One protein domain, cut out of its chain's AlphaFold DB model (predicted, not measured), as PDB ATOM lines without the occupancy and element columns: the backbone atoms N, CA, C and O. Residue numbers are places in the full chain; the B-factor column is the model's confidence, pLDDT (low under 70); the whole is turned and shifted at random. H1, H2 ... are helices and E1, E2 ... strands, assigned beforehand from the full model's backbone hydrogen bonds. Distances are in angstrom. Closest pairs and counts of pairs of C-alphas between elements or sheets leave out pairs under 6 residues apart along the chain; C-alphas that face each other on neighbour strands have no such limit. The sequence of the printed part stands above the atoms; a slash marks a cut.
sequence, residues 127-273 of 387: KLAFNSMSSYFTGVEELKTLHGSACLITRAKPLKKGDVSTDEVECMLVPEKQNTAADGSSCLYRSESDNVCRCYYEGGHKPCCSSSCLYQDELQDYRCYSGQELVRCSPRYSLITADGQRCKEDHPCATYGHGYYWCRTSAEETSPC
ATOM      1  N   LYS A 127      57.639  -9.160  43.030       91.35
ATOM      2  CA  LYS A 127      56.939  -7.957  43.483       91.35
ATOM      3  C   LYS A 127      57.095  -6.843  42.461       91.35
ATOM      4  O   LYS A 127      58.205  -6.590  41.993       91.35
ATOM      5  N   LEU A 128      55.989  -6.182  42.154       92.13
ATOM      6  CA  LEU A 128      55.926  -5.015  41.286       92.13
ATOM      7  C   LEU A 128      55.572  -3.789  42.126       92.13
ATOM      8  O   LEU A 128      54.858  -3.910  43.121       92.13
ATOM      9  N   ALA A 129      56.081  -2.631  41.720       91.63
ATOM     10  CA  ALA A 129      55.775  -1.345  42.330       91.63
ATOM     11  C   ALA A 129      55.239  -0.400  41.254       91.63
ATOM     12  O   ALA A 129      55.820  -0.289  40.174       91.63
ATOM     13  N   PHE A 130      54.133   0.258  41.569       91.18
ATOM     14  CA  PHE A 130      53.405   1.182  40.713       91.18
ATOM     15  C   PHE A 130      53.415   2.567  41.352       91.18
ATOM     16  O   PHE A 130      53.331   2.685  42.572       91.18
ATOM     17  N   ASN A 131      53.521   3.614  40.536       87.42
ATOM     18  CA  ASN A 131      53.602   5.001  41.003       87.42
ATOM     19  C   ASN A 131      52.256   5.554  41.491       87.42
ATOM     20  O   ASN A 131      52.238   6.497  42.278       87.42
ATOM     21  N   SER A 132      51.152   4.993  41.004       85.26
ATOM     22  CA  SER A 132      49.798   5.360  41.407       85.26
ATOM     23  C   SER A 132      48.867   4.156  41.357       85.26
ATOM     24  O   SER A 132      49.091   3.203  40.603       85.26
ATOM     25  N   MET A 133      47.753   4.231  42.078       85.32
ATOM     26  CA  MET A 133      46.715   3.213  41.964       85.32
ATOM     27  C   MET A 133      46.121   3.131  40.547       85.32
ATOM     28  O   MET A 133      45.838   2.038  40.065       85.32
ATOM     29  N   SER A 134      45.974   4.263  39.853       83.25
ATOM     30  CA  SER A 134      45.502   4.279  38.462       83.25
ATOM     31  C   SER A 134      46.413   3.439  37.555       83.25
ATOM     32  O   SER A 134      45.929   2.548  36.861       83.25
ATOM     33  N   SER A 135      47.736   3.623  37.654       88.93
ATOM     34  CA  SER A 135      48.703   2.822  36.888       88.93
ATOM     35  C   SER A 135      48.659   1.331  37.243       88.93
ATOM     36  O   SER A 135      48.832   0.485  36.369       88.93
ATOM     37  N   TYR A 136      48.390   1.004  38.512       92.11
ATOM     38  CA  TYR A 136      48.208  -0.371  38.966       92.11
ATOM     39  C   TYR A 136      46.975  -1.010  38.320       92.11
ATOM     40  O   TYR A 136      47.083  -2.111  37.784       92.11
ATOM     41  N   PHE A 137      45.822  -0.331  38.328       88.93
ATOM     42  CA  PHE A 137      44.601  -0.885  37.741       88.93
ATOM     43  C   PHE A 137      44.754  -1.131  36.242       88.93
ATOM     44  O   PHE A 137      44.396  -2.212  35.781       88.93
ATOM     45  N   THR A 138      45.361  -0.203  35.501       88.06
ATOM     46  CA  THR A 138      45.662  -0.413  34.076       88.06
ATOM     47  C   THR A 138      46.644  -1.570  33.872       88.06
ATOM     48  O   THR A 138      46.355  -2.504  33.128       88.06
ATOM     49  N   GLY A 139      47.779  -1.566  34.580       91.11
ATOM     50  CA  GLY A 139      48.819  -2.580  34.400       91.11
ATOM     51  C   GLY A 139      48.379  -3.992  34.799       91.11
ATOM     52  O   GLY A 139      48.805  -4.969  34.190       91.11
ATOM     53  N   VAL A 140      47.501  -4.137  35.796       93.27
ATOM     54  CA  VAL A 140      46.984  -5.453  36.201       93.27
ATOM     55  C   VAL A 140      46.066  -6.065  35.149       93.27
ATOM     56  O   VAL A 140      46.135  -7.275  34.934       93.27
ATOM     57  N   GLU A 141      45.230  -5.276  34.479       91.24
ATOM     58  CA  GLU A 141      44.366  -5.795  33.412       91.24
ATOM     59  C   GLU A 141      45.200  -6.289  32.212       91.24
ATOM     60  O   GLU A 141      44.906  -7.346  31.645       91.24
ATOM     61  N   GLU A 142      46.312  -5.614  31.899       87.75
ATOM     62  CA  GLU A 142      47.291  -6.087  30.911       87.75
ATOM     63  C   GLU A 142      47.987  -7.381  31.356       87.75
ATOM     64  O   GLU A 142      48.060  -8.339  30.582       87.75
ATOM     65  N   LEU A 143      48.448  -7.465  32.612       89.86
ATOM     66  CA  LEU A 143      49.085  -8.672  33.158       89.86
ATOM     67  C   LEU A 143      48.159  -9.895  33.096       89.86
ATOM     68  O   LEU A 143      48.601 -10.998  32.752       89.86
ATOM     69  N   LYS A 144      46.869  -9.709  33.389       90.74
ATOM     70  CA  LYS A 144      45.860 -10.766  33.273       90.74
ATOM     71  C   LYS A 144      45.687 -11.190  31.818       90.74
ATOM     72  O   LYS A 144      45.837 -12.368  31.497       90.74
ATOM     73  N   THR A 145      45.456 -10.224  30.932       84.16
ATOM     74  CA  THR A 145      45.139 -10.476  29.520       84.16
ATOM     75  C   THR A 145      46.307 -11.107  28.761       84.16
ATOM     76  O   THR A 145      46.119 -12.069  28.017       84.16
ATOM     77  N   LEU A 146      47.525 -10.596  28.958       79.26
ATOM     78  CA  LEU A 146      48.709 -11.000  28.196       79.26
ATOM     79  C   LEU A 146      49.448 -12.183  28.826       79.26
ATOM     80  O   LEU A 146      50.005 -13.021  28.114       79.26
ATOM     81  N   HIS A 147      49.458 -12.265  30.160       80.67
ATOM     82  CA  HIS A 147      50.307 -13.208  30.891       80.67
ATOM     83  C   HIS A 147      49.533 -14.161  31.809       80.67
ATOM     84  O   HIS A 147      50.156 -14.993  32.473       80.67
ATOM     85  N   GLY A 148      48.197 -14.077  31.865       84.16
ATOM     86  CA  GLY A 148      47.372 -14.915  32.744       84.16
ATOM     87  C   GLY A 148      47.759 -14.781  34.218       84.16
ATOM     88  O   GLY A 148      47.687 -15.755  34.975       84.16
ATOM     89  N   SER A 149      48.256 -13.603  34.598       90.42
ATOM     90  CA  SER A 149      48.817 -13.325  35.916       90.42
ATOM     91  C   SER A 149      48.041 -12.198  36.583       90.42
ATOM     92  O   SER A 149      47.795 -11.159  35.983       90.42
ATOM     93  N   ALA A 150      47.673 -12.396  37.843       93.06
ATOM     94  CA  ALA A 150      47.137 -11.340  38.688       93.06
ATOM     95  C   ALA A 150      48.269 -10.739  39.530       93.06
ATOM     96  O   ALA A 150      49.289 -11.385  39.766       93.06
ATOM     97  N   CYS A 151      48.081  -9.518  40.026       95.39
ATOM     98  CA  CYS A 151      48.999  -8.919  40.987       95.39
ATOM     99  C   CYS A 151      48.227  -8.560  42.250       95.39
ATOM    100  O   CYS A 151      47.317  -7.744  42.199       95.39
ATOM    101  N   LEU A 152      48.545  -9.195  43.377       95.39
ATOM    102  CA  LEU A 152      47.838  -8.969  44.633       95.39
ATOM    103  C   LEU A 152      48.511  -7.843  45.410       95.39
ATOM    104  O   LEU A 152      49.670  -7.990  45.794       95.39
ATOM    105  N   ILE A 153      47.809  -6.739  45.659       94.40
ATOM    106  CA  ILE A 153      48.302  -5.618  46.468       94.40
ATOM    107  C   ILE A 153      48.797  -6.138  47.817       94.40
ATOM    108  O   ILE A 153      48.050  -6.705  48.606       94.40
ATOM    109  N   THR A 154      50.074  -5.916  48.091       93.65
ATOM    110  CA  THR A 154      50.710  -6.196  49.386       93.65
ATOM    111  C   THR A 154      50.895  -4.932  50.213       93.65
ATOM    112  O   THR A 154      51.048  -5.006  51.430       93.65
ATOM    113  N   ARG A 155      50.869  -3.772  49.551       87.58
ATOM    114  CA  ARG A 155      50.971  -2.455  50.160       87.58
ATOM    115  C   ARG A 155      50.281  -1.444  49.255       87.58
ATOM    116  O   ARG A 155      50.585  -1.381  48.069       87.58
ATOM    117  N   ALA A 156      49.403  -0.635  49.826       83.05
ATOM    118  CA  ALA A 156      48.874   0.558  49.185       83.05
ATOM    119  C   ALA A 156      48.925   1.685  50.212       83.05
ATOM    120  O   ALA A 156      48.447   1.521  51.338       83.05
ATOM    121  N   LYS A 157      49.567   2.795  49.857       73.27
ATOM    122  CA  LYS A 157      49.511   4.003  50.676       73.27
ATOM    123  C   LYS A 157      48.186   4.753  50.460       73.27
ATOM    124  O   LYS A 157      47.567   4.589  49.410       73.27
ATOM    125  N   PRO A 158      47.769   5.569  51.443       61.17
ATOM    126  CA  PRO A 158      48.344   5.674  52.785       61.17
ATOM    127  C   PRO A 158      47.891   4.502  53.655       61.17
ATOM    128  O   PRO A 158      46.712   4.173  53.701       61.17
ATOM    129  N   LEU A 159      48.799   3.903  54.422       52.45
ATOM    130  CA  LEU A 159      48.389   2.910  55.421       52.45
ATOM    131  C   LEU A 159      47.804   3.588  56.673       52.45
ATOM    132  O   LEU A 159      47.018   2.972  57.387       52.45
ATOM    133  N   LYS A 160      48.184   4.847  56.958       49.94
ATOM    134  CA  LYS A 160      47.779   5.618  58.148       49.94
ATOM    135  C   LYS A 160      47.767   7.128  57.888       49.94
ATOM    136  O   LYS A 160      48.448   7.615  56.989       49.94
ATOM    137  N   LYS A 161      47.035   7.851  58.742       45.04
ATOM    138  CA  LYS A 161      47.021   9.317  58.831       45.04
ATOM    139  C   LYS A 161      48.448   9.860  59.001       45.04
ATOM    140  O   LYS A 161      49.111   9.512  59.978       45.04
ATOM    141  N   GLY A 162      48.898  10.703  58.068       43.75
ATOM    142  CA  GLY A 162      50.196  11.393  58.126       43.75
ATOM    143  C   GLY A 162      51.362  10.752  57.357       43.75
ATOM    144  O   GLY A 162      52.487  11.229  57.491       43.75
ATOM    145  N   ASP A 163      51.135   9.702  56.563       47.01
ATOM    146  CA  ASP A 163      52.167   9.165  55.665       47.01
ATOM    147  C   ASP A 163      52.288  10.053  54.408       47.01
ATOM    148  O   ASP A 163      51.284  10.369  53.775       47.01
ATOM    149  N   VAL A 164      53.505  10.480  54.044       44.41
ATOM    150  CA  VAL A 164      53.750  11.384  52.901       44.41
ATOM    151  C   VAL A 164      53.265  10.734  51.595       44.41
ATOM    152  O   VAL A 164      53.694   9.618  51.266       44.41
ATOM    153  N   SER A 165      52.377  11.462  50.897       48.63
ATOM    154  CA  SER A 165      51.672  11.111  49.656       48.63
ATOM    155  C   SER A 165      52.638  10.714  48.541       48.63
ATOM    156  O   SER A 165      53.198  11.532  47.813       48.63
ATOM    157  N   THR A 166      52.834   9.413  48.416       52.13
ATOM    158  CA  THR A 166      52.951   8.784  47.110       52.13
ATOM    159  C   THR A 166      51.849   7.738  47.085       52.13
ATOM    160  O   THR A 166      51.784   6.919  48.004       52.13
ATOM    161  N   ASP A 167      50.989   7.748  46.064       68.07
ATOM    162  CA  ASP A 167      49.973   6.707  45.812       68.07
ATOM    163  C   ASP A 167      50.629   5.392  45.354       68.07
ATOM    164  O   ASP A 167      50.146   4.690  44.467       68.07
ATOM    165  N   GLU A 168      51.786   5.074  45.929       83.49
ATOM    166  CA  GLU A 168      52.612   3.954  45.539       83.49
ATOM    167  C   GLU A 168      51.945   2.653  45.973       83.49
ATOM    168  O   GLU A 168      51.520   2.479  47.125       83.49
ATOM    169  N   VAL A 169      51.869   1.728  45.023       89.58
ATOM    170  CA  VAL A 169      51.237   0.427  45.205       89.58
ATOM    171  C   VAL A 169      52.276  -0.644  44.954       89.58
ATOM    172  O   VAL A 169      52.849  -0.720  43.871       89.58
ATOM    173  N   GLU A 170      52.504  -1.501  45.943       93.51
ATOM    174  CA  GLU A 170      53.302  -2.709  45.766       93.51
ATOM    175  C   GLU A 170      52.374  -3.913  45.691       93.51
ATOM    176  O   GLU A 170      51.536  -4.126  46.574       93.51
ATOM    177  N   CYS A 171      52.558  -4.757  44.684       95.37
ATOM    178  CA  CYS A 171      51.783  -5.979  44.522       95.37
ATOM    179  C   CYS A 171      52.676  -7.189  44.244       95.37
ATOM    180  O   CYS A 171      53.824  -7.066  43.818       95.37
ATOM    181  N   MET A 172      52.139  -8.372  44.523       94.71
ATOM    182  CA  MET A 172      52.797  -9.656  44.341       94.71
ATOM    183  C   MET A 172      52.160 -10.404  43.177       94.71
ATOM    184  O   MET A 172      50.952 -10.651  43.184       94.71
ATOM    185  N   LEU A 173      52.972 -10.767  42.188       93.24
ATOM    186  CA  LEU A 173      52.516 -11.488  41.008       93.24
ATOM    187  C   LEU A 173      52.141 -12.927  41.378       93.24
ATOM    188  O   LEU A 173      52.919 -13.633  42.018       93.24
ATOM    189  N   VAL A 174      50.960 -13.362  40.950       91.97
ATOM    190  CA  VAL A 174      50.434 -14.715  41.157       91.97
ATOM    191  C   VAL A 174      49.726 -15.204  39.890       91.97
ATOM    192  O   VAL A 174      49.270 -14.385  39.089       91.97
ATOM    193  N   PRO A 175      49.561 -16.524  39.693       89.37
ATOM    194  CA  PRO A 175      48.691 -17.029  38.639       89.37
ATOM    195  C   PRO A 175      47.267 -16.500  38.823       89.37
ATOM    196  O   PRO A 175      46.706 -16.597  39.916       89.37
ATOM    197  N   GLU A 176      46.671 -15.969  37.757       87.32
ATOM    198  CA  GLU A 176      45.287 -15.494  37.804       87.32
ATOM    199  C   GLU A 176      44.311 -16.666  37.987       87.32
ATOM    200  O   GLU A 176      43.386 -16.613  38.798       87.32
ATOM    201  N   LYS A 177      44.533 -17.757  37.245       79.49
ATOM    202  CA  LYS A 177      43.685 -18.951  37.289       79.49
ATOM    203  C   LYS A 177      44.069 -19.849  38.465       79.49
ATOM    204  O   LYS A 177      45.189 -20.347  38.531       79.49
ATOM    205  N   GLN A 178      43.099 -20.138  39.333       81.33
ATOM    206  CA  GLN A 178      43.205 -21.139  40.402       81.33
ATOM    207  C   GLN A 178      42.014 -22.109  40.395       81.33
ATOM    208  O   GLN A 178      41.104 -21.996  39.567       81.33
ATOM    209  N   ASN A 179      42.004 -23.080  41.311       88.01
ATOM    210  CA  ASN A 179      40.854 -23.955  41.552       88.01
ATOM    211  C   ASN A 179      39.745 -23.211  42.315       88.01
ATOM    212  O   ASN A 179      39.397 -23.578  43.434       88.01
ATOM    213  N   THR A 180      39.208 -22.147  41.714       92.51
ATOM    214  CA  THR A 180      38.155 -21.309  42.296       92.51
ATOM    215  C   THR A 180      36.990 -21.086  41.329       92.51
ATOM    216  O   THR A 180      37.150 -21.120  40.105       92.51
ATOM    217  N   ALA A 181      35.799 -20.868  41.888       95.11
ATOM    218  CA  ALA A 181      34.634 -20.356  41.180       95.11
ATOM    219  C   ALA A 181      34.881 -18.910  40.726       95.11
ATOM    220  O   ALA A 181      35.840 -18.263  41.155       95.11
ATOM    221  N   ALA A 182      33.995 -18.393  39.875       95.33
ATOM    222  CA  ALA A 182      34.072 -17.022  39.381       95.33
ATOM    223  C   ALA A 182      34.010 -15.992  40.523       95.33
ATOM    224  O   ALA A 182      34.642 -14.949  40.431       95.33
ATOM    225  N   ASP A 183      33.320 -16.300  41.623       94.31
ATOM    226  CA  ASP A 183      33.232 -15.456  42.824       94.31
ATOM    227  C   ASP A 183      34.425 -15.603  43.795       94.31
ATOM    228  O   ASP A 183      34.426 -14.998  44.865       94.31
ATOM    229  N   GLY A 184      35.429 -16.420  43.459       93.35
ATOM    230  CA  GLY A 184      36.598 -16.690  44.301       93.35
ATOM    231  C   GLY A 184      36.446 -17.866  45.274       93.35
ATOM    232  O   GLY A 184      37.440 -18.263  45.880       93.35
ATOM    233  N   SER A 185      35.258 -18.474  45.405       93.22
ATOM    234  CA  SER A 185      35.047 -19.656  46.264       93.22
ATOM    235  C   SER A 185      35.946 -20.818  45.842       93.22
ATOM    236  O   SER A 185      36.082 -21.088  44.651       93.22
ATOM    237  N   SER A 186      36.516 -21.555  46.795       92.07
ATOM    238  CA  SER A 186      37.324 -22.744  46.497       92.07
ATOM    239  C   SER A 186      36.494 -23.845  45.828       92.07
ATOM    240  O   SER A 186      35.377 -24.141  46.252       92.07
ATOM    241  N   CYS A 187      37.061 -24.482  44.805       92.54
ATOM    242  CA  CYS A 187      36.492 -25.666  44.166       92.54
ATOM    243  C   CYS A 187      37.117 -26.937  44.734       92.54
ATOM    244  O   CYS A 187      38.329 -26.988  44.933       92.54
ATOM    245  N   LEU A 188      36.324 -28.002  44.850       93.65
ATOM    246  CA  LEU A 188      36.863 -29.359  44.971       93.65
ATOM    247  C   LEU A 188      37.541 -29.779  43.664       93.65
ATOM    248  O   LEU A 188      38.652 -30.300  43.662       93.65
ATOM    249  N   TYR A 189      36.881 -29.511  42.538       92.87
ATOM    250  CA  TYR A 189      37.450 -29.661  41.204       92.87
ATOM    251  C   TYR A 189      36.737 -28.748  40.205       92.87
ATOM    252  O   TYR A 189      35.622 -28.267  40.438       92.87
ATOM    253  N   ARG A 190      37.400 -28.516  39.071       92.29
ATOM    254  CA  ARG A 190      36.882 -27.726  37.954       92.29
ATOM    255  C   ARG A 190      36.603 -28.626  36.758       92.29
ATOM    256  O   ARG A 190      37.364 -29.547  36.476       92.29
ATOM    257  N   SER A 191      35.525 -28.331  36.049       90.33
ATOM    258  CA  SER A 191      35.200 -28.928  34.759       90.33
ATOM    259  C   SER A 191      35.061 -27.807  33.744       90.33
ATOM    260  O   SER A 191      34.200 -26.944  33.899       90.33
ATOM    261  N   GLU A 192      35.926 -27.803  32.737       85.94
ATOM    262  CA  GLU A 192      35.915 -26.819  31.659       85.94
ATOM    263  C   GLU A 192      35.689 -27.553  30.337       85.94
ATOM    264  O   GLU A 192      36.426 -28.478  29.994       85.94
ATOM    265  N   SER A 193      34.637 -27.163  29.625       82.64
ATOM    266  CA  SER A 193      34.382 -27.535  28.235       82.64
ATOM    267  C   SER A 193      34.276 -26.269  27.386       82.64
ATOM    268  O   SER A 193      34.241 -25.162  27.925       82.64
ATOM    269  N   ASP A 194      34.202 -26.419  26.061       75.45
ATOM    270  CA  ASP A 194      34.136 -25.276  25.135       75.45
ATOM    271  C   ASP A 194      32.973 -24.311  25.457       75.45
ATOM    272  O   ASP A 194      33.100 -23.105  25.255       75.45
ATOM    273  N   ASN A 195      31.881 -24.819  26.041       83.99
ATOM    274  CA  ASN A 195      30.664 -24.043  26.288       83.99
ATOM    275  C   ASN A 195      30.438 -23.658  27.750       83.99
ATOM    276  O   ASN A 195      29.675 -22.730  28.003       83.99
ATOM    277  N   VAL A 196      31.068 -24.330  28.721       89.60
ATOM    278  CA  VAL A 196      30.814 -24.047  30.141       89.60
ATOM    279  C   VAL A 196      32.025 -24.333  31.024       89.60
ATOM    280  O   VAL A 196      32.722 -25.333  30.855       89.60
ATOM    281  N   CYS A 197      32.227 -23.484  32.031       93.60
ATOM    282  CA  CYS A 197      33.153 -23.730  33.129       93.60
ATOM    283  C   CYS A 197      32.358 -23.903  34.429       93.60
ATOM    284  O   CYS A 197      31.636 -23.004  34.858       93.60
ATOM    285  N   ARG A 198      32.494 -25.056  35.091       95.00
ATOM    286  CA  ARG A 198      31.849 -25.341  36.380       95.00
ATOM    287  C   ARG A 198      32.868 -25.634  37.472       95.00
ATOM    288  O   ARG A 198      33.777 -26.445  37.299       95.00
ATOM    289  N   CYS A 199      32.660 -25.002  38.616       95.33
ATOM    290  CA  CYS A 199      33.333 -25.260  39.878       95.33
ATOM    291  C   CYS A 199      32.406 -26.077  40.781       95.33
ATOM    292  O   CYS A 199      31.310 -25.610  41.093       95.33
ATOM    293  N   TYR A 200      32.827 -27.271  41.198       95.32
ATOM    294  CA  TYR A 200      32.026 -28.153  42.052       95.32
ATOM    295  C   TYR A 200      32.452 -28.057  43.520       95.32
ATOM    296  O   TYR A 200      33.644 -27.967  43.824       95.32
ATOM    297  N   TYR A 201      31.471 -28.105  44.420       92.44
ATOM    298  CA  TYR A 201      31.624 -28.128  45.879       92.44
ATOM    299  C   TYR A 201      30.582 -29.080  46.494       92.44
ATOM    300  O   TYR A 201      29.686 -29.544  45.790       92.44
ATOM    301  N   GLU A 202      30.671 -29.383  47.794       86.66
ATOM    302  CA  GLU A 202      29.839 -30.418  48.450       86.66
ATOM    303  C   GLU A 202      28.316 -30.205  48.314       86.66
ATOM    304  O   GLU A 202      27.552 -31.160  48.414       86.66
ATOM    305  N   GLY A 203      27.868 -28.976  48.035       86.21
ATOM    306  CA  GLY A 203      26.453 -28.612  47.897       86.21
ATOM    307  C   GLY A 203      25.987 -28.282  46.476       86.21
ATOM    308  O   GLY A 203      24.842 -27.867  46.310       86.21
ATOM    309  N   GLY A 204      26.833 -28.421  45.448       93.50
ATOM    310  CA  GLY A 204      26.435 -28.125  44.071       93.50
ATOM    311  C   GLY A 204      27.568 -27.618  43.187       93.50
ATOM    312  O   GLY A 204      28.718 -28.043  43.297       93.50
ATOM    313  N   HIS A 205      27.227 -26.715  42.268       94.20
ATOM    314  CA  HIS A 205      28.198 -26.095  41.374       94.20
ATOM    315  C   HIS A 205      27.950 -24.595  41.212       94.20
ATOM    316  O   HIS A 205      26.823 -24.116  41.324       94.20
ATOM    317  N   LYS A 206      29.031 -23.860  40.962       94.79
ATOM    318  CA  LYS A 206      29.043 -22.443  40.588       94.79
ATOM    319  C   LYS A 206      29.751 -22.289  39.238       94.79
ATOM    320  O   LYS A 206      30.572 -23.148  38.896       94.79
ATOM    321  N   PRO A 207      29.483 -21.223  38.470       95.42
ATOM    322  CA  PRO A 207      30.297 -20.916  37.300       95.42
ATOM    323  C   PRO A 207      31.757 -20.662  37.711       95.42
ATOM    324  O   PRO A 207      32.029 -20.155  38.802       95.42
ATOM    325  N   CYS A 208      32.704 -21.019  36.843       95.15
ATOM    326  CA  CYS A 208      34.104 -20.595  36.943       95.15
ATOM    327  C   CYS A 208      34.516 -19.762  35.731       95.15
ATOM    328  O   CYS A 208      33.815 -19.732  34.728       95.15
ATOM    329  N   CYS A 209      35.659 -19.085  35.816       93.08
ATOM    330  CA  CYS A 209      36.178 -18.310  34.696       93.08
ATOM    331  C   CYS A 209      37.060 -19.179  33.779       93.08
ATOM    332  O   CYS A 209      38.070 -19.745  34.221       93.08
ATOM    333  N   SER A 210      36.689 -19.277  32.499       90.54
ATOM    334  CA  SER A 210      37.534 -19.773  31.403       90.54
ATOM    335  C   SER A 210      38.419 -18.664  30.812       90.54
ATOM    336  O   SER A 210      39.519 -18.955  30.332       90.54
ATOM    337  N   SER A 211      38.005 -17.394  30.900       90.06
ATOM    338  CA  SER A 211      38.834 -16.212  30.596       90.06
ATOM    339  C   SER A 211      39.377 -15.541  31.862       90.06
ATOM    340  O   SER A 211      39.058 -15.950  32.978       90.06
ATOM    341  N   SER A 212      40.181 -14.494  31.685       92.25
ATOM    342  CA  SER A 212      40.551 -13.571  32.758       92.25
ATOM    343  C   SER A 212      39.331 -12.833  33.321       92.25
ATOM    344  O   SER A 212      38.345 -12.632  32.604       92.25
ATOM    345  N   CYS A 213      39.391 -12.465  34.602       94.08
ATOM    346  CA  CYS A 213      38.374 -11.663  35.281       94.08
ATOM    347  C   CYS A 213      38.745 -10.182  35.171       94.08
ATOM    348  O   CYS A 213      39.595  -9.685  35.923       94.08
ATOM    349  N   LEU A 214      38.116  -9.512  34.207       93.57
ATOM    350  CA  LEU A 214      38.457  -8.160  33.777       93.57
ATOM    351  C   LEU A 214      37.335  -7.178  34.107       93.57
ATOM    352  O   LEU A 214      36.164  -7.567  34.167       93.57
ATOM    353  N   TYR A 215      37.690  -5.917  34.333       91.57
ATOM    354  CA  TYR A 215      36.698  -4.859  34.524       91.57
ATOM    355  C   TYR A 215      36.054  -4.503  33.180       91.57
ATOM    356  O   TYR A 215      36.754  -4.315  32.189       91.57
ATOM    357  N   GLN A 216      34.723  -4.443  33.132       90.01
ATOM    358  CA  GLN A 216      33.974  -4.029  31.945       90.01
ATOM    359  C   GLN A 216      33.338  -2.669  32.216       90.01
ATOM    360  O   GLN A 216      32.370  -2.608  32.973       90.01
ATOM    361  N   ASP A 217      33.853  -1.600  31.600       83.41
ATOM    362  CA  ASP A 217      33.383  -0.227  31.841       83.41
ATOM    363  C   ASP A 217      31.881  -0.060  31.543       83.41
ATOM    364  O   ASP A 217      31.162   0.538  32.338       83.41
ATOM    365  N   GLU A 218      31.378  -0.672  30.465       81.66
ATOM    366  CA  GLU A 218      29.956  -0.616  30.078       81.66
ATOM    367  C   GLU A 218      29.018  -1.251  31.117       81.66
ATOM    368  O   GLU A 218      27.873  -0.832  31.275       81.66
ATOM    369  N   LEU A 219      29.500  -2.280  31.822       83.39
ATOM    370  CA  LEU A 219      28.737  -3.012  32.839       83.39
ATOM    371  C   LEU A 219      29.098  -2.584  34.266       83.39
ATOM    372  O   LEU A 219      28.475  -3.077  35.208       83.39
ATOM    373  N   GLN A 220      30.112  -1.726  34.403       80.12
ATOM    374  CA  GLN A 220      30.694  -1.226  35.650       80.12
ATOM    375  C   GLN A 220      31.000  -2.318  36.672       80.12
ATOM    376  O   GLN A 220      30.734  -2.208  37.872       80.12
ATOM    377  N   ASP A 221      31.489  -3.449  36.179       87.90
ATOM    378  CA  ASP A 221      31.588  -4.644  36.991       87.90
ATOM    379  C   ASP A 221      32.604  -5.610  36.391       87.90
ATOM    380  O   ASP A 221      32.898  -5.601  35.194       87.90
ATOM    381  N   TYR A 222      33.128  -6.484  37.240       93.28
ATOM    382  CA  TYR A 222      34.075  -7.495  36.818       93.28
ATOM    383  C   TYR A 222      33.339  -8.657  36.157       93.28
ATOM    384  O   TYR A 222      32.372  -9.224  36.690       93.28
ATOM    385  N   ARG A 223      33.792  -9.014  34.957       94.78
ATOM    386  CA  ARG A 223      33.222 -10.094  34.158       94.78
ATOM    387  C   ARG A 223      34.305 -11.034  33.667       94.78
ATOM    388  O   ARG A 223      35.441 -10.648  33.401       94.78
ATOM    389  N   CYS A 224      33.918 -12.288  33.530       94.01
ATOM    390  CA  CYS A 224      34.704 -13.289  32.840       94.01
ATOM    391  C   CYS A 224      33.769 -14.172  32.021       94.01
ATOM    392  O   CYS A 224      32.577 -14.278  32.312       94.01
ATOM    393  N   TYR A 225      34.312 -14.838  31.016       92.76
ATOM    394  CA  TYR A 225      33.606 -15.904  30.332       92.76
ATOM    395  C   TYR A 225      33.667 -17.185  31.164       92.76
ATOM    396  O   TYR A 225      34.719 -17.545  31.690       92.76
ATOM    397  N   SER A 226      32.540 -17.882  31.252       92.18
ATOM    398  CA  SER A 226      32.386 -19.255  31.721       92.18
ATOM    399  C   SER A 226      32.027 -20.116  30.513       92.18
ATOM    400  O   SER A 226      30.858 -20.333  30.197       92.18
ATOM    401  N   GLY A 227      33.045 -20.566  29.783       87.20
ATOM    402  CA  GLY A 227      32.850 -21.111  28.439       87.20
ATOM    403  C   GLY A 227      32.482 -19.995  27.461       87.20
ATOM    404  O   GLY A 227      33.345 -19.176  27.151       87.20
ATOM    405  N   GLN A 228      31.223 -19.948  27.017       86.60
ATOM    406  CA  GLN A 228      30.696 -18.891  26.135       86.60
ATOM    407  C   GLN A 228      29.845 -17.838  26.869       86.60
ATOM    408  O   GLN A 228      29.556 -16.782  26.312       86.60
ATOM    409  N   GLU A 229      29.448 -18.104  28.114       90.56
ATOM    410  CA  GLU A 229      28.573 -17.218  28.884       90.56
ATOM    411  C   GLU A 229      29.383 -16.159  29.637       90.56
ATOM    412  O   GLU A 229      30.337 -16.494  30.337       90.56
ATOM    413  N   LEU A 230      28.996 -14.887  29.533       92.32
ATOM    414  CA  LEU A 230      29.597 -13.810  30.315       92.32
ATOM    415  C   LEU A 230      28.970 -13.774  31.716       92.32
ATOM    416  O   LEU A 230      27.776 -13.525  31.861       92.32
ATOM    417  N   VAL A 231      29.776 -13.989  32.753       94.74
ATOM    418  CA  VAL A 231      29.325 -14.055  34.151       94.74
ATOM    419  C   VAL A 231      30.044 -13.028  35.020       94.74
ATOM    420  O   VAL A 231      31.178 -12.632  34.737       94.74
ATOM    421  N   ARG A 232      29.398 -12.603  36.115       95.25
ATOM    422  CA  ARG A 232      30.052 -11.801  37.159       95.25
ATOM    423  C   ARG A 232      31.179 -12.606  37.797       95.25
ATOM    424  O   ARG A 232      30.992 -13.774  38.140       95.25
ATOM    425  N   CYS A 233      32.319 -11.961  38.001       95.47
ATOM    426  CA  CYS A 233      33.459 -12.552  38.683       95.47
ATOM    427  C   CYS A 233      34.003 -11.626  39.770       95.47
ATOM    428  O   CYS A 233      33.721 -10.433  39.791       95.47
ATOM    429  N   SER A 234      34.767 -12.197  40.697       95.12
ATOM    430  CA  SER A 234      35.478 -11.472  41.740       95.12
ATOM    431  C   SER A 234      36.978 -11.590  41.486       95.12
ATOM    432  O   SER A 234      37.536 -12.684  41.634       95.12
ATOM    433  N   PRO A 235      37.651 -10.502  41.082       93.73
ATOM    434  CA  PRO A 235      39.085 -10.539  40.878       93.73
ATOM    435  C   PRO A 235      39.783 -10.664  42.233       93.73
ATOM    436  O   PRO A 235      39.473  -9.949  43.189       93.73
ATOM    437  N   ARG A 236      40.792 -11.530  42.302       90.44
ATOM    438  CA  ARG A 236      41.755 -11.502  43.403       90.44
ATOM    439  C   ARG A 236      42.741 -10.386  43.125       90.44
ATOM    440  O   ARG A 236      43.493 -10.465  42.158       90.44
ATOM    441  N   TYR A 237      42.729  -9.363  43.963       92.94
ATOM    442  CA  TYR A 237      43.487  -8.147  43.683       92.94
ATOM    443  C   TYR A 237      44.286  -7.639  44.888       92.94
ATOM    444  O   TYR A 237      45.158  -6.799  44.717       92.94
ATOM    445  N   SER A 238      44.028  -8.126  46.105       94.80
ATOM    446  CA  SER A 238      44.680  -7.611  47.314       94.80
ATOM    447  C   SER A 238      44.943  -8.700  48.351       94.80
ATOM    448  O   SER A 238      44.139  -9.610  48.533       94.80
ATOM    449  N   LEU A 239      46.079  -8.581  49.034       95.26
ATOM    450  CA  LEU A 239      46.480  -9.316  50.235       95.26
ATOM    451  C   LEU A 239      46.426  -8.438  51.490       95.26
ATOM    452  O   LEU A 239      47.005  -8.799  52.516       95.26
ATOM    453  N   ILE A 240      45.756  -7.291  51.424       93.97
ATOM    454  CA  ILE A 240      45.536  -6.409  52.566       93.97
ATOM    455  C   ILE A 240      44.054  -6.057  52.717       93.97
ATOM    456  O   ILE A 240      43.354  -5.844  51.725       93.97
ATOM    457  N   THR A 241      43.588  -5.996  53.963       92.97
ATOM    458  CA  THR A 241      42.233  -5.561  54.332       92.97
ATOM    459  C   THR A 241      42.051  -4.058  54.092       92.97
ATOM    460  O   THR A 241      43.020  -3.343  53.828       92.97
ATOM    461  N   ALA A 242      40.820  -3.555  54.232       90.11
ATOM    462  CA  ALA A 242      40.535  -2.113  54.164       90.11
ATOM    463  C   ALA A 242      41.332  -1.299  55.209       90.11
ATOM    464  O   ALA A 242      41.751  -0.175  54.940       90.11
ATOM    465  N   ASP A 243      41.620  -1.908  56.364       87.30
ATOM    466  CA  ASP A 243      42.418  -1.319  57.449       87.30
ATOM    467  C   ASP A 243      43.931  -1.600  57.322       87.30
ATOM    468  O   ASP A 243      44.718  -1.258  58.207       87.30
ATOM    469  N   GLY A 244      44.365  -2.251  56.237       88.48
ATOM    470  CA  GLY A 244      45.774  -2.532  55.953       88.48
ATOM    471  C   GLY A 244      46.366  -3.750  56.673       88.48
ATOM    472  O   GLY A 244      47.587  -3.920  56.676       88.48
ATOM    473  N   GLN A 245      45.547  -4.615  57.279       91.46
ATOM    474  CA  GLN A 245      46.021  -5.882  57.850       91.46
ATOM    475  C   GLN A 245      46.308  -6.904  56.749       91.46
ATOM    476  O   GLN A 245      45.615  -6.946  55.739       91.46
ATOM    477  N   ARG A 246      47.312  -7.765  56.951       93.91
ATOM    478  CA  ARG A 246      47.692  -8.778  55.959       93.91
ATOM    479  C   ARG A 246      46.697  -9.944  55.937       93.91
ATOM    480  O   ARG A 246      46.484 -10.613  56.950       93.91
ATOM    481  N   CYS A 247      46.154 -10.211  54.758       95.87
ATOM    482  CA  CYS A 247      45.375 -11.397  54.433       95.87
ATOM    483  C   CYS A 247      46.285 -12.613  54.210       95.87
ATOM    484  O   CYS A 247      47.463 -12.485  53.862       95.87
ATOM    485  N   LYS A 248      45.719 -13.810  54.340       94.43
ATOM    486  CA  LYS A 248      46.360 -15.052  53.921       94.43
ATOM    487  C   LYS A 248      46.468 -15.133  52.402       94.43
ATOM    488  O   LYS A 248      45.599 -14.666  51.669       94.43
ATOM    489  N   GLU A 249      47.522 -15.787  51.929       90.28
ATOM    490  CA  GLU A 249      47.797 -15.934  50.495       90.28
ATOM    491  C   GLU A 249      46.845 -16.907  49.787       90.28
ATOM    492  O   GLU A 249      46.534 -16.733  48.602       90.28
ATOM    493  N   ASP A 250      46.324 -17.890  50.522       90.20
ATOM    494  CA  ASP A 250      45.308 -18.839  50.063       90.20
ATOM    495  C   ASP A 250      43.873 -18.292  50.177       90.20
ATOM    496  O   ASP A 250      42.946 -18.865  49.601       90.20
ATOM    497  N   HIS A 251      43.686 -17.163  50.865       93.81
ATOM    498  CA  HIS A 251      42.387 -16.522  51.062       93.81
ATOM    499  C   HIS A 251      42.473 -14.981  50.989       93.81
ATOM    500  O   HIS A 251      42.184 -14.304  51.982       93.81
ATOM    501  N   PRO A 252      42.920 -14.417  49.845       95.59
ATOM    502  CA  PRO A 252      43.056 -12.970  49.654       95.59
ATOM    503  C   PRO A 252      41.703 -12.261  49.538       95.59
ATOM    504  O   PRO A 252      40.650 -12.867  49.647       95.59
ATOM    505  N   CYS A 253      41.706 -10.958  49.273       95.60
ATOM    506  CA  CYS A 253      40.471 -10.218  49.044       95.60
ATOM    507  C   CYS A 253      39.724 -10.715  47.795       95.60
ATOM    508  O   CYS A 253      40.225 -10.582  46.674       95.60
ATOM    509  N   ALA A 254      38.516 -11.239  48.007       95.50
ATOM    510  CA  ALA A 254      37.518 -11.594  46.996       95.50
ATOM    511  C   ALA A 254      36.109 -11.557  47.626       95.50
ATOM    512  O   ALA A 254      35.966 -11.272  48.817       95.50
ATOM    513  N   THR A 255      35.054 -11.816  46.849       95.08
ATOM    514  CA  THR A 255      33.678 -11.818  47.376       95.08
ATOM    515  C   THR A 255      33.281 -13.139  48.022       95.08
ATOM    516  O   THR A 255      32.471 -13.152  48.948       95.08
ATOM    517  N   TYR A 256      33.818 -14.266  47.547       94.12
ATOM    518  CA  TYR A 256      33.513 -15.607  48.056       94.12
ATOM    519  C   TYR A 256      32.006 -15.923  48.086       94.12
ATOM    520  O   TYR A 256      31.510 -16.624  48.965       94.12
ATOM    521  N   GLY A 257      31.257 -15.373  47.125       90.20
ATOM    522  CA  GLY A 257      29.801 -15.522  47.029       90.20
ATOM    523  C   GLY A 257      28.990 -14.565  47.909       90.20
ATOM    524  O   GLY A 257      27.765 -14.672  47.945       90.20
ATOM    525  N   HIS A 258      29.641 -13.625  48.595       92.30
ATOM    526  CA  HIS A 258      28.991 -12.555  49.348       92.30
ATOM    527  C   HIS A 258      28.850 -11.269  48.515       92.30
ATOM    528  O   HIS A 258      29.456 -11.110  47.458       92.30
ATOM    529  N   GLY A 259      28.049 -10.318  49.003       88.58
ATOM    530  CA  GLY A 259      27.881  -8.993  48.388       88.58
ATOM    531  C   GLY A 259      28.973  -7.976  48.746       88.58
ATOM    532  O   GLY A 259      28.772  -6.784  48.548       88.58
ATOM    533  N   TYR A 260      30.087  -8.413  49.336       92.18
ATOM    534  CA  TYR A 260      31.193  -7.560  49.776       92.18
ATOM    535  C   TYR A 260      32.523  -8.303  49.647       92.18
ATOM    536  O   TYR A 260      32.548  -9.533  49.650       92.18
ATOM    537  N   TYR A 261      33.622  -7.554  49.545       95.05
ATOM    538  CA  TYR A 261      34.971  -8.111  49.495       95.05
ATOM    539  C   TYR A 261      35.505  -8.317  50.909       95.05
ATOM    540  O   TYR A 261      35.373  -7.444  51.767       95.05
ATOM    541  N   TRP A 262      36.123  -9.463  51.153       95.84
ATOM    542  CA  TRP A 262      36.739  -9.795  52.433       95.84
ATOM    543  C   TRP A 262      37.869 -10.795  52.233       95.84
ATOM    544  O   TRP A 262      38.041 -11.349  51.147       95.84
ATOM    545  N   CYS A 263      38.653 -11.001  53.281       96.47
ATOM    546  CA  CYS A 263      39.714 -11.994  53.315       96.47
ATOM    547  C   CYS A 263      39.831 -12.598  54.718       96.47
ATOM    548  O   CYS A 263      39.207 -12.108  55.668       96.47
ATOM    549  N   ARG A 264      40.653 -13.643  54.860       96.40
ATOM    550  CA  ARG A 264      41.064 -14.143  56.182       96.40
ATOM    551  C   ARG A 264      42.427 -13.592  56.540       96.40
ATOM    552  O   ARG A 264      43.343 -13.666  55.725       96.40
ATOM    553  N   THR A 265      42.581 -13.087  57.754       95.21
ATOM    554  CA  THR A 265      43.878 -12.639  58.270       95.21
ATOM    555  C   THR A 265      44.699 -13.817  58.798       95.21
ATOM    556  O   THR A 265      44.213 -14.947  58.927       95.21
ATOM    557  N   SER A 266      45.966 -13.572  59.139       88.66
ATOM    558  CA  SER A 266      46.813 -14.566  59.816       88.66
ATOM    559  C   SER A 266      46.274 -15.002  61.184       88.66
ATOM    560  O   SER A 266      46.662 -16.064  61.663       88.66
ATOM    561  N   ALA A 267      45.381 -14.216  61.793       90.24
ATOM    562  CA  ALA A 267      44.712 -14.531  63.053       90.24
ATOM    563  C   ALA A 267      43.431 -15.377  62.880       90.24
ATOM    564  O   ALA A 267      42.716 -15.586  63.852       90.24
ATOM    565  N   GLU A 268      43.140 -15.863  61.664       89.30
ATOM    566  CA  GLU A 268      41.888 -16.564  61.306       89.30
ATOM    567  C   GLU A 268      40.626 -15.692  61.399       89.30
ATOM    568  O   GLU A 268      39.504 -16.200  61.390       89.30
ATOM    569  N   GLU A 269      40.787 -14.370  61.448       92.78
ATOM    570  CA  GLU A 269      39.667 -13.436  61.474       92.78
ATOM    571  C   GLU A 269      39.207 -13.108  60.053       92.78
ATOM    572  O   GLU A 269      40.018 -12.918  59.141       92.78
ATOM    573  N   THR A 270      37.890 -13.024  59.871       93.96
ATOM    574  CA  THR A 270      37.290 -12.474  58.656       93.96
ATOM    575  C   THR A 270      37.292 -10.957  58.753       93.96
ATOM    576  O   THR A 270      36.674 -10.393  59.656       93.96
ATOM    577  N   SER A 271      37.933 -10.297  57.792       94.74
ATOM    578  CA  SER A 271      38.033  -8.838  57.766       94.74
ATOM    579  C   SER A 271      37.596  -8.277  56.413       94.74
ATOM    580  O   SER A 271      37.869  -8.894  55.376       94.74
ATOM    581  N   PRO A 272      36.924  -7.111  56.393       94.57
ATOM    582  CA  PRO A 272      36.494  -6.483  55.154       94.57
ATOM    583  C   PRO A 272      37.698  -6.018  54.333       94.57
ATOM    584  O   PRO A 272      38.694  -5.513  54.854       94.57
ATOM    585  N   CYS A 273      37.577  -6.153  53.022       95.06
ATOM    586  CA  CYS A 273      38.497  -5.578  52.059       95.06
ATOM    587  C   CYS A 273      37.824  -4.408  51.350       95.06
ATOM    588  O   CYS A 273      36.602  -4.391  51.179       95.06
TER     589      CYS A 273
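Overview. This is residues 127 to 273 of the 387 residues of the protein "Zgc:171534" of Danio rerio (UniProt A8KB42). A strongly twisted sheet, E1 E3 E2, with H1 packed over one face, lies toward one end of the domain, and a small three-strand sheet, E4 E5 E6, makes part of the other end. A second small sheet, E7 E8 E9, bridges the space between H1 and E4 E5 E6, while a long stretch without named elements, residues 233 to 261, runs through the middle and leads to the separate hairpin E10 E11. The printed part has 147 residues, with one named helix and eleven named strands in the order E1 H1 E2 E3 E4 E5 E6 E7 E8 E9 E10 E11; under half of the residues are in these elements, and neighbour strands are antiparallel. The class is mixed, helices and strands. The whole is compact, with a radius of gyration of the C-alphas of 15.6 A, and only just elongated, spanning 50 by 33 by 26 A.

Arrangement. E1, residues 127 to 130, H1, residues 133 to 147, and E2, residues 149 to 156, form a split strand-helix-strand unit with a right-handed crossover: E3, residues 169 to 175, is between the two strands in their sheet. N 128 and O 171 are 2.9 A apart across E1 and E3, and N 152 and O 172 are 2.8 A apart across the hairpin E2 and E3. H1 is on this sheet at a height of 8.5 A, making two layers, helix and sheet; it runs along the strands, at 16 degrees to E3 on the local plane. In H1 every O i to N i+4 pair is within hydrogen-bond range. E4, residues 189 to 192, E5, residues 197 to 201, and E6, residues 204 to 207, form a meander, each strand the antiparallel neighbour of the one before, with N 191 to O 198 at 2.9 A and N 199 to O 206 at 2.8 A. E7, residues 214 to 216, E8, residues 221 to 226, and E9, residues 229 to 232, form another; N 216 and O 221 are 3.0 A apart, and N 224 and O 231 are 3.0 A apart. The closest C-alphas of H1 and E7 are those of Glu 141 and Leu 214, 6.4 A; those of E5 and E8 are Cys 197 and Ser 226, 4.8 A. E10, residues 262 to 264, and E11, residues 270 to 272, form a hairpin, with N 263 and O 271 at 3.1 A.

Along the chain. E1 begins at C-alpha 127 (56.939, -7.957, 43.483). H1 is 20.1 A long, E2 19.2 A, E3 18.8 A and E8 15.6 A. E11 ends at C-alpha 272 (36.494, -6.483, 55.154).

Size, cuts and confidence. The C-alphas of Gly 162 and Asp 194 are the two farthest apart, 51.9 A. The printed part has no cut. The links E2 to E3, E3 to E4 and E9 to E10 are long. Mean pLDDT of the printed part is 88.2; residues 158 to 167 are under 70.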